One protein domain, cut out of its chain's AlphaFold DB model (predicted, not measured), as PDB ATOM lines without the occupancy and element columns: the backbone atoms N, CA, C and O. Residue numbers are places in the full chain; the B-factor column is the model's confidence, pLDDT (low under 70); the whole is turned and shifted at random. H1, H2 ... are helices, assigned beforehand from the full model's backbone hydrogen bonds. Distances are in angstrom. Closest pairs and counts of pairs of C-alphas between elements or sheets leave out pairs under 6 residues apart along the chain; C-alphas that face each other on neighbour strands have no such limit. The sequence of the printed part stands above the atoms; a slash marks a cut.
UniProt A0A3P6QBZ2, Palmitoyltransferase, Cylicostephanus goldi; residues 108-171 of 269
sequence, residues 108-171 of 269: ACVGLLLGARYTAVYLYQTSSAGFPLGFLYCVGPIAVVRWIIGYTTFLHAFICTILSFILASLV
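Overview. This is residues 108 to 171 of the 269 residues of the protein "Palmitoyltransferase" of Cylicostephanus goldi (UniProt A0A3P6QBZ2). Two long helices, H1 and H4, make a narrow V, nearest where the printed part begins and ends; at its open end residues 127 to 133 and short H2, which packs on H4, lead from H1 to H3, and H3 folds back into H4 as a hairpin. The 64 printed residues hold four named helices, H1 to H4 in order, and no named strand: all helix, compact, radius of gyration of the C-alphas 11.6 A, elongated, 34 by 21 by 19 A.

Along the chain. H1, residues 108 to 126, begins at C-alpha (-5.148, 61.047, 30.742) and spans 26.6 A. H2 is residues 134 to 138, 7.4 A; H3 is 140 to 148, 12.4 A. H4, residues 154 to 171, 25.9 A, ends at (-15.824, 60.156, 31.003).

Arrangement. The hub, H4, touches H1, closest C-alphas Cys 109 and Leu 170, 5.8 A, opposite ways at a shallow tilt of 33 degrees, only just short of steep. H3 and H4 form a helical hairpin at 12 degrees, closest C-alphas Gly 140 and Thr 161, 3.8 A. H4 touches H2 with residues 157 to 164 alone. H1 and H3 are apart. In H1, H3 and H4 every O i to N i+4 pair is within hydrogen-bond range; in H2 0 of 1, but 2 of 2 O i to N i+3.

Size, cuts and confidence. The printed part has no cut and no long link; residues 128 to 132 have pLDDT under 70.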
ATOM      1  N   ALA A 108      -4.242  61.258  29.621       95.38
ATOM      2  CA  ALA A 108      -5.148  61.047  30.742       95.38
ATOM      3  C   ALA A 108      -6.142  59.920  30.429       95.38
ATOM      4  O   ALA A 108      -6.274  59.002  31.235       95.38
ATOM      5  N   CYS A 109      -6.768  59.915  29.245       97.19
ATOM      6  CA  CYS A 109      -7.645  58.822  28.814       97.19
ATOM      7  C   CYS A 109      -6.917  57.471  28.796       97.19
ATOM      8  O   CYS A 109      -7.433  56.501  29.348       97.19
ATOM      9  N   VAL A 110      -5.711  57.403  28.221       96.31
ATOM     10  CA  VAL A 110      -4.913  56.162  28.184       96.31
ATOM     11  C   VAL A 110      -4.593  55.667  29.598       96.31
ATOM     12  O   VAL A 110      -4.837  54.502  29.914       96.31
ATOM     13  N   GLY A 111      -4.097  56.546  30.473       97.19
ATOM     14  CA  GLY A 111      -3.772  56.199  31.858       97.19
ATOM     15  C   GLY A 111      -4.996  55.754  32.662       97.19
ATOM     16  O   GLY A 111      -4.935  54.754  33.375       97.19
ATOM     17  N   LEU A 112      -6.128  56.445  32.502       98.19
ATOM     18  CA  LEU A 112      -7.389  56.111  33.166       98.19
ATOM     19  C   LEU A 112      -7.972  54.787  32.657       98.19
ATOM     20  O   LEU A 112      -8.450  53.999  33.468       98.19
ATOM     21  N   LEU A 113      -7.881  54.488  31.357       98.00
ATOM     22  CA  LEU A 113      -8.289  53.193  30.795       98.00
ATOM     23  C   LEU A 113      -7.452  52.039  31.355       98.00
ATOM     24  O   LEU A 113      -7.999  51.010  31.755       98.00
ATOM     25  N   LEU A 114      -6.130  52.217  31.419       97.94
ATOM     26  CA  LEU A 114      -5.231  51.229  32.016       97.94
ATOM     27  C   LEU A 114      -5.539  51.031  33.506       97.94
ATOM     28  O   LEU A 114      -5.698  49.893  33.950       97.94
ATOM     29  N   GLY A 115      -5.688  52.121  34.262       97.25
ATOM     30  CA  GLY A 115      -6.053  52.086  35.678       97.25
ATOM     31  C   GLY A 115      -7.403  51.409  35.922       97.25
ATOM     32  O   GLY A 115      -7.507  50.545  36.794       97.25
ATOM     33  N   ALA A 116      -8.416  51.728  35.111       96.06
ATOM     34  CA  ALA A 116      -9.731  51.096  35.168       96.06
ATOM     35  C   ALA A 116      -9.631  49.591  34.904       96.06
ATOM     36  O   ALA A 116     -10.180  48.807  35.675       96.06
ATOM     37  N   ARG A 117      -8.877  49.175  33.876       95.50
ATOM     38  CA  ARG A 117      -8.661  47.759  33.551       95.50
ATOM     39  C   ARG A 117      -8.017  47.002  34.709       95.50
ATOM     40  O   ARG A 117      -8.545  45.972  35.115       95.50
ATOM     41  N   TYR A 118      -6.892  47.484  35.239       95.44
ATOM     42  CA  TYR A 118      -6.199  46.789  36.330       95.44
ATOM     43  C   TYR A 118      -7.051  46.722  37.600       95.44
ATOM     44  O   TYR A 118      -7.132  45.666  38.228       95.44
ATOM     45  N   THR A 119      -7.748  47.810  37.929       93.25
ATOM     46  CA  THR A 119      -8.642  47.860  39.093       93.25
ATOM     47  C   THR A 119      -9.835  46.917  38.924       93.25
ATOM     48  O   THR A 119     -10.181  46.188  39.850       93.25
ATOM     49  N   ALA A 120     -10.431  46.869  37.729       90.31
ATOM     50  CA  ALA A 120     -11.530  45.962  37.421       90.31
ATOM     51  C   ALA A 120     -11.101  44.489  37.484       90.31
ATOM     52  O   ALA A 120     -11.821  43.679  38.057       90.31
ATOM     53  N   VAL A 121      -9.920  44.140  36.956       90.69
ATOM     54  CA  VAL A 121      -9.374  42.773  37.048       90.69
ATOM     55  C   VAL A 121      -9.128  42.376  38.503       90.69
ATOM     56  O   VAL A 121      -9.525  41.282  38.903       90.69
ATOM     57  N   TYR A 122      -8.535  43.262  39.310       90.44
ATOM     58  CA  TYR A 122      -8.343  43.012  40.740       90.44
ATOM     59  C   TYR A 122      -9.681  42.765  41.452       90.44
ATOM     60  O   TYR A 122      -9.826  41.783  42.183       90.44
ATOM     61  N   LEU A 123     -10.680  43.623  41.216       88.38
ATOM     62  CA  LEU A 123     -12.006  43.463  41.813       88.38
ATOM     63  C   LEU A 123     -12.683  42.183  41.325       88.38
ATOM     64  O   LEU A 123     -13.288  41.496  42.134       88.38
ATOM     65  N   TYR A 124     -12.541  41.812  40.055       85.56
ATOM     66  CA  TYR A 124     -13.091  40.565  39.529       85.56
ATOM     67  C   TYR A 124     -12.500  39.324  40.217       85.56
ATOM     68  O   TYR A 124     -13.230  38.391  40.530       85.56
ATOM     69  N   GLN A 125     -11.193  39.320  40.493       85.69
ATOM     70  CA  GLN A 125     -10.517  38.190  41.142       85.69
ATOM     71  C   GLN A 125     -10.801  38.091  42.648       85.69
ATOM     72  O   GLN A 125     -10.805  36.997  43.204       85.69
ATOM     73  N   THR A 126     -11.003  39.228  43.316       81.94
ATOM     74  CA  THR A 126     -11.157  39.300  44.782       81.94
ATOM     75  C   THR A 126     -12.607  39.373  45.239       81.94
ATOM     76  O   THR A 126     -12.916  39.030  46.380       81.94
ATOM     77  N   SER A 127     -13.510  39.806  44.361       74.06
ATOM     78  CA  SER A 127     -14.938  39.873  44.640       74.06
ATOM     79  C   SER A 127     -15.595  38.609  44.117       74.06
ATOM     80  O   SER A 127     -15.625  38.364  42.914       74.06
ATOM     81  N   SER A 128     -16.211  37.839  45.006       63.47
ATOM     82  CA  SER A 128     -17.186  36.816  44.637       63.47
ATOM     83  C   SER A 128     -18.443  37.502  44.087       63.47
ATOM     84  O   SER A 128     -19.456  37.627  44.779       63.47
ATOM     85  N   ALA A 129     -18.374  38.028  42.862       57.78
ATOM     86  CA  ALA A 129     -19.489  38.663  42.166       57.78
ATOM     87  C   ALA A 129     -20.480  37.587  41.678       57.78
ATOM     88  O   ALA A 129     -20.674  37.382  40.486       57.78
ATOM     89  N   GLY A 130     -21.082  36.861  42.622       56.28
ATOM     90  CA  GLY A 130     -21.990  35.741  42.368       56.28
ATOM     91  C   GLY A 130     -23.425  36.138  42.009       56.28
ATOM     92  O   GLY A 130     -24.288  35.270  41.994       56.28
ATOM     93  N   PHE A 131     -23.715  37.418  41.743       59.31
ATOM     94  CA  PHE A 131     -25.077  37.893  41.467       59.31
ATOM     95  C   PHE A 131     -25.128  38.918  40.321       59.31
ATOM     96  O   PHE A 131     -24.208  39.729  40.190       59.31
ATOM     97  N   PRO A 132     -26.228  38.954  39.537       64.56
ATOM     98  CA  PRO A 132     -26.355  39.761  38.314       64.56
ATOM     99  C   PRO A 132     -26.267  41.286  38.525       64.56
ATOM    100  O   PRO A 132     -26.051  42.022  37.568       64.56
ATOM    101  N   LEU A 133     -26.373  41.773  39.767       72.88
ATOM    102  CA  LEU A 133     -26.226  43.191  40.135       72.88
ATOM    103  C   LEU A 133     -25.015  43.469  41.043       72.88
ATOM    104  O   LEU A 133     -24.901  44.556  41.609       72.88
ATOM    105  N   GLY A 134     -24.089  42.514  41.187       74.69
ATOM    106  CA  GLY A 134     -22.930  42.638  42.081       74.69
ATOM    107  C   GLY A 134     -22.031  43.844  41.782       74.69
ATOM    108  O   GLY A 134     -21.408  44.383  42.692       74.69
ATOM    109  N   PHE A 135     -22.027  44.335  40.538       78.50
ATOM    110  CA  PHE A 135     -21.277  45.531  40.142       78.50
ATOM    111  C   PHE A 135     -21.751  46.811  40.855       78.50
ATOM    112  O   PHE A 135     -20.944  47.717  41.062       78.50
ATOM    113  N   LEU A 136     -23.023  46.894  41.278       85.06
ATOM    114  CA  LEU A 136     -23.540  48.047  42.026       85.06
ATOM    115  C   LEU A 136     -22.854  48.186  43.389       85.06
ATOM    116  O   LEU A 136     -22.670  49.296  43.879       85.06
ATOM    117  N   TYR A 137     -22.412  47.079  43.988       85.88
ATOM    118  CA  TYR A 137     -21.661  47.115  45.244       85.88
ATOM    119  C   TYR A 137     -20.248  47.678  45.081       85.88
ATOM    120  O   TYR A 137     -19.649  48.086  46.075       85.88
ATOM    121  N   CYS A 138     -19.750  47.755  43.845       86.38
ATOM    122  CA  CYS A 138     -18.466  48.361  43.516       86.38
ATOM    123  C   CYS A 138     -18.567  49.866  43.214       86.38
ATOM    124  O   CYS A 138     -17.546  50.515  42.994       86.38
ATOM    125  N   VAL A 139     -19.774  50.443  43.212       91.25
ATOM    126  CA  VAL A 139     -19.963  51.893  43.087       91.25
ATOM    127  C   VAL A 139     -19.501  52.561  44.382       91.25
ATOM    128  O   VAL A 139     -19.943  52.192  45.465       91.25
ATOM    129  N   GLY A 140     -18.621  53.556  44.273       92.56
ATOM    130  CA  GLY A 140     -17.864  54.144  45.382       92.56
ATOM    131  C   GLY A 140     -18.724  54.523  46.589       92.56
ATOM    132  O   GLY A 140     -18.498  53.977  47.667       92.56
ATOM    133  N   PRO A 141     -19.762  55.367  46.429       94.50
ATOM    134  CA  PRO A 141     -20.681  55.693  47.520       94.50
ATOM    135  C   PRO A 141     -21.312  54.467  48.201       94.50
ATOM    136  O   PRO A 141     -21.391  54.415  49.427       94.50
ATOM    137  N   ILE A 142     -21.711  53.450  47.430       93.44
ATOM    138  CA  ILE A 142     -22.311  52.217  47.961       93.44
ATOM    139  C   ILE A 142     -21.260  51.403  48.725       93.44
ATOM    140  O   ILE A 142     -21.532  50.914  49.821       93.44
ATOM    141  N   ALA A 143     -20.049  51.290  48.182       92.94
ATOM    142  CA  ALA A 143     -18.945  50.578  48.812       92.94
ATOM    143  C   ALA A 143     -18.518  51.231  50.140       92.94
ATOM    144  O   ALA A 143     -18.279  50.524  51.119       92.94
ATOM    145  N   VAL A 144     -18.492  52.569  50.200       96.00
ATOM    146  CA  VAL A 144     -18.215  53.332  51.429       96.00
ATOM    147  C   VAL A 144     -19.284  53.069  52.484       96.00
ATOM    148  O   VAL A 144     -18.935  52.746  53.618       96.00
ATOM    149  N   VAL A 145     -20.572  53.135  52.121       96.19
ATOM    150  CA  VAL A 145     -21.659  52.810  53.058       96.19
ATOM    151  C   VAL A 145     -21.485  51.392  53.586       96.19
ATOM    152  O   VAL A 145     -21.456  51.215  54.799       96.19
ATOM    153  N   ARG A 146     -21.271  50.403  52.705       93.31
ATOM    154  CA  ARG A 146     -21.044  48.994  53.081       93.31
ATOM    155  C   ARG A 146     -19.869  48.810  54.040       93.31
ATOM    156  O   ARG A 146     -19.929  47.928  54.891       93.31
ATOM    157  N   TRP A 147     -18.812  49.607  53.906       95.62
ATOM    158  CA  TRP A 147     -17.686  49.572  54.838       95.62
ATOM    159  C   TRP A 147     -18.073  50.129  56.209       95.62
ATOM    160  O   TRP A 147     -17.801  49.479  57.215       95.62
ATOM    161  N   ILE A 148     -18.776  51.267  56.251       97.44
ATOM    162  CA  ILE A 148     -19.241  51.888  57.502       97.44
ATOM    163  C   ILE A 148     -20.128  50.924  58.305       97.44
ATOM    164  O   ILE A 148     -19.994  50.839  59.523       97.44
ATOM    165  N   ILE A 149     -20.993  50.157  57.632       96.44
ATOM    166  CA  ILE A 149     -21.868  49.162  58.278       96.44
ATOM    167  C   ILE A 149     -21.193  47.798  58.527       96.44
ATOM    168  O   ILE A 149     -21.855  46.868  58.977       96.44
ATOM    169  N   GLY A 150     -19.896  47.650  58.228       94.19
ATOM    170  CA  GLY A 150     -19.117  46.434  58.511       94.19
ATOM    171  C   GLY A 150     -19.296  45.275  57.521       94.19
ATOM    172  O   GLY A 150     -18.799  44.180  57.769       94.19
ATOM    173  N   TYR A 151     -19.965  45.488  56.385       90.88
ATOM    174  CA  TYR A 151     -20.216  44.453  55.366       90.88
ATOM    175  C   TYR A 151     -19.050  44.242  54.388       90.88
ATOM    176  O   TYR A 151     -19.087  43.317  53.574       90.88
ATOM    177  N   THR A 152     -18.048  45.122  54.386       90.44
ATOM    178  CA  THR A 152     -16.844  44.973  53.560       90.44
ATOM    179  C   THR A 152     -15.628  45.587  54.242       90.44
ATOM    180  O   THR A 152     -15.752  46.400  55.158       90.44
ATOM    181  N   THR A 153     -14.437  45.197  53.795       93.38
ATOM    182  CA  THR A 153     -13.180  45.726  54.323       93.38
ATOM    183  C   THR A 153     -12.922  47.142  53.807       93.38
ATOM    184  O   THR A 153     -13.345  47.512  52.709       93.38
ATOM    185  N   PHE A 154     -12.167  47.929  54.579       94.88
ATOM    186  CA  PHE A 154     -11.736  49.268  54.166       94.88
ATOM    187  C   PHE A 154     -11.032  49.245  52.803       94.88
ATOM    188  O   PHE A 154     -11.348  50.049  51.931       94.88
ATOM    189  N   LEU A 155     -10.119  48.288  52.601       92.94
ATOM    190  CA  LEU A 155      -9.353  48.167  51.362       92.94
ATOM    191  C   LEU A 155     -10.268  47.959  50.149       92.94
ATOM    192  O   LEU A 155     -10.083  48.603  49.120       92.94
ATOM    193  N   HIS A 156     -11.279  47.100  50.274       91.31
ATOM    194  CA  HIS A 156     -12.229  46.865  49.193       91.31
ATOM    195  C   HIS A 156     -13.060  48.123  48.889       91.31
ATOM    196  O   HIS A 156     -13.162  48.526  47.731       91.31
ATOM    197  N   ALA A 157     -13.583  48.805  49.914       93.81
ATOM    198  CA  ALA A 157     -14.324  50.054  49.725       93.81
ATOM    199  C   ALA A 157     -13.469  51.178  49.117       93.81
ATOM    200  O   ALA A 157     -13.941  51.920  48.249       93.81
ATOM    201  N   PHE A 158     -12.199  51.266  49.514       95.25
ATOM    202  CA  PHE A 158     -11.232  52.209  48.963       95.25
ATOM    203  C   PHE A 158     -10.984  51.954  47.471       95.25
ATOM    204  O   PHE A 158     -11.071  52.881  46.667       95.25
ATOM    205  N   ILE A 159     -10.771  50.697  47.074       94.38
ATOM    206  CA  ILE A 159     -10.532  50.321  45.671       94.38
ATOM    207  C   ILE A 159     -11.778  50.566  44.803       94.38
ATOM    208  O   ILE A 159     -11.658  51.104  43.701       94.38
ATOM    209  N   CYS A 160     -12.977  50.260  45.302       94.19
ATOM    210  CA  CYS A 160     -14.242  50.577  44.623       94.19
ATOM    211  C   CYS A 160     -14.450  52.093  44.445       94.19
ATOM    212  O   CYS A 160     -14.902  52.566  43.396       94.19
ATOM    213  N   THR A 161     -14.060  52.876  45.451       95.12
ATOM    214  CA  THR A 161     -14.083  54.342  45.383       95.12
ATOM    215  C   THR A 161     -13.090  54.863  44.345       95.12
ATOM    216  O   THR A 161     -13.467  55.690  43.513       95.12
ATOM    217  N   ILE A 162     -11.866  54.326  44.315       95.62
ATOM    218  CA  ILE A 162     -10.866  54.638  43.284       95.62
ATOM    219  C   ILE A 162     -11.403  54.324  41.890       95.62
ATOM    220  O   ILE A 162     -11.336  55.188  41.019       95.62
ATOM    221  N   LEU A 163     -11.977  53.135  41.671       94.56
ATOM    222  CA  LEU A 163     -12.549  52.775  40.372       94.56
ATOM    223  C   LEU A 163     -13.620  53.783  39.939       94.56
ATOM    224  O   LEU A 163     -13.634  54.210  38.788       94.56
ATOM    225  N   SER A 164     -14.483  54.205  40.862       95.25
ATOM    226  CA  SER A 164     -15.543  55.177  40.571       95.25
ATOM    227  C   SER A 164     -14.986  56.544  40.175       95.25
ATOM    228  O   SER A 164     -15.459  57.136  39.203       95.25
ATOM    229  N   PHE A 165     -13.950  57.021  40.870       96.50
ATOM    230  CA  PHE A 165     -13.248  58.246  40.483       96.50
ATOM    231  C   PHE A 165     -12.560  58.103  39.123       96.50
ATOM    232  O   PHE A 165     -12.707  58.991  38.287       96.50
ATOM    233  N   ILE A 166     -11.881  56.981  38.860       97.38
ATOM    234  CA  ILE A 166     -11.236  56.711  37.567       97.38
ATOM    235  C   ILE A 166     -12.263  56.750  36.431       97.38
ATOM    236  O   ILE A 166     -12.024  57.410  35.421       97.38
ATOM    237  N   LEU A 167     -13.411  56.085  36.587       95.94
ATOM    238  CA  LEU A 167     -14.462  56.057  35.566       95.94
ATOM    239  C   LEU A 167     -15.066  57.450  35.330       95.94
ATOM    240  O   LEU A 167     -15.217  57.858  34.180       95.94
ATOM    241  N   ALA A 168     -15.353  58.207  36.393       96.19
ATOM    242  CA  ALA A 168     -15.858  59.575  36.270       96.19
ATOM    243  C   ALA A 168     -14.840  60.498  35.574       96.19
ATOM    244  O   ALA A 168     -15.193  61.246  34.658       96.19
ATOM    245  N   SER A 169     -13.564  60.409  35.958       96.75
ATOM    246  CA  SER A 169     -12.480  61.148  35.309       96.75
ATOM    247  C   SER A 169     -12.285  60.729  33.853       96.75
ATOM    248  O   SER A 169     -11.999  61.591  33.028       96.75
ATOM    249  N   LEU A 170     -12.469  59.448  33.513       97.69
ATOM    250  CA  LEU A 170     -12.353  58.953  32.139       97.69
ATOM    251  C   LEU A 170     -13.448  59.540  31.252       97.69
ATOM    252  O   LEU A 170     -13.146  60.034  30.168       97.69
ATOM    253  N   VAL A 171     -14.699  59.541  31.724       97.38
ATOM    254  CA  VAL A 171     -15.824  60.156  31.003       97.38
ATOM    255  C   VAL A 171     -15.566  61.646  30.785       97.38
ATOM    256  O   VAL A 171     -15.712  62.135  29.664       97.38
TER     257      VAL A 171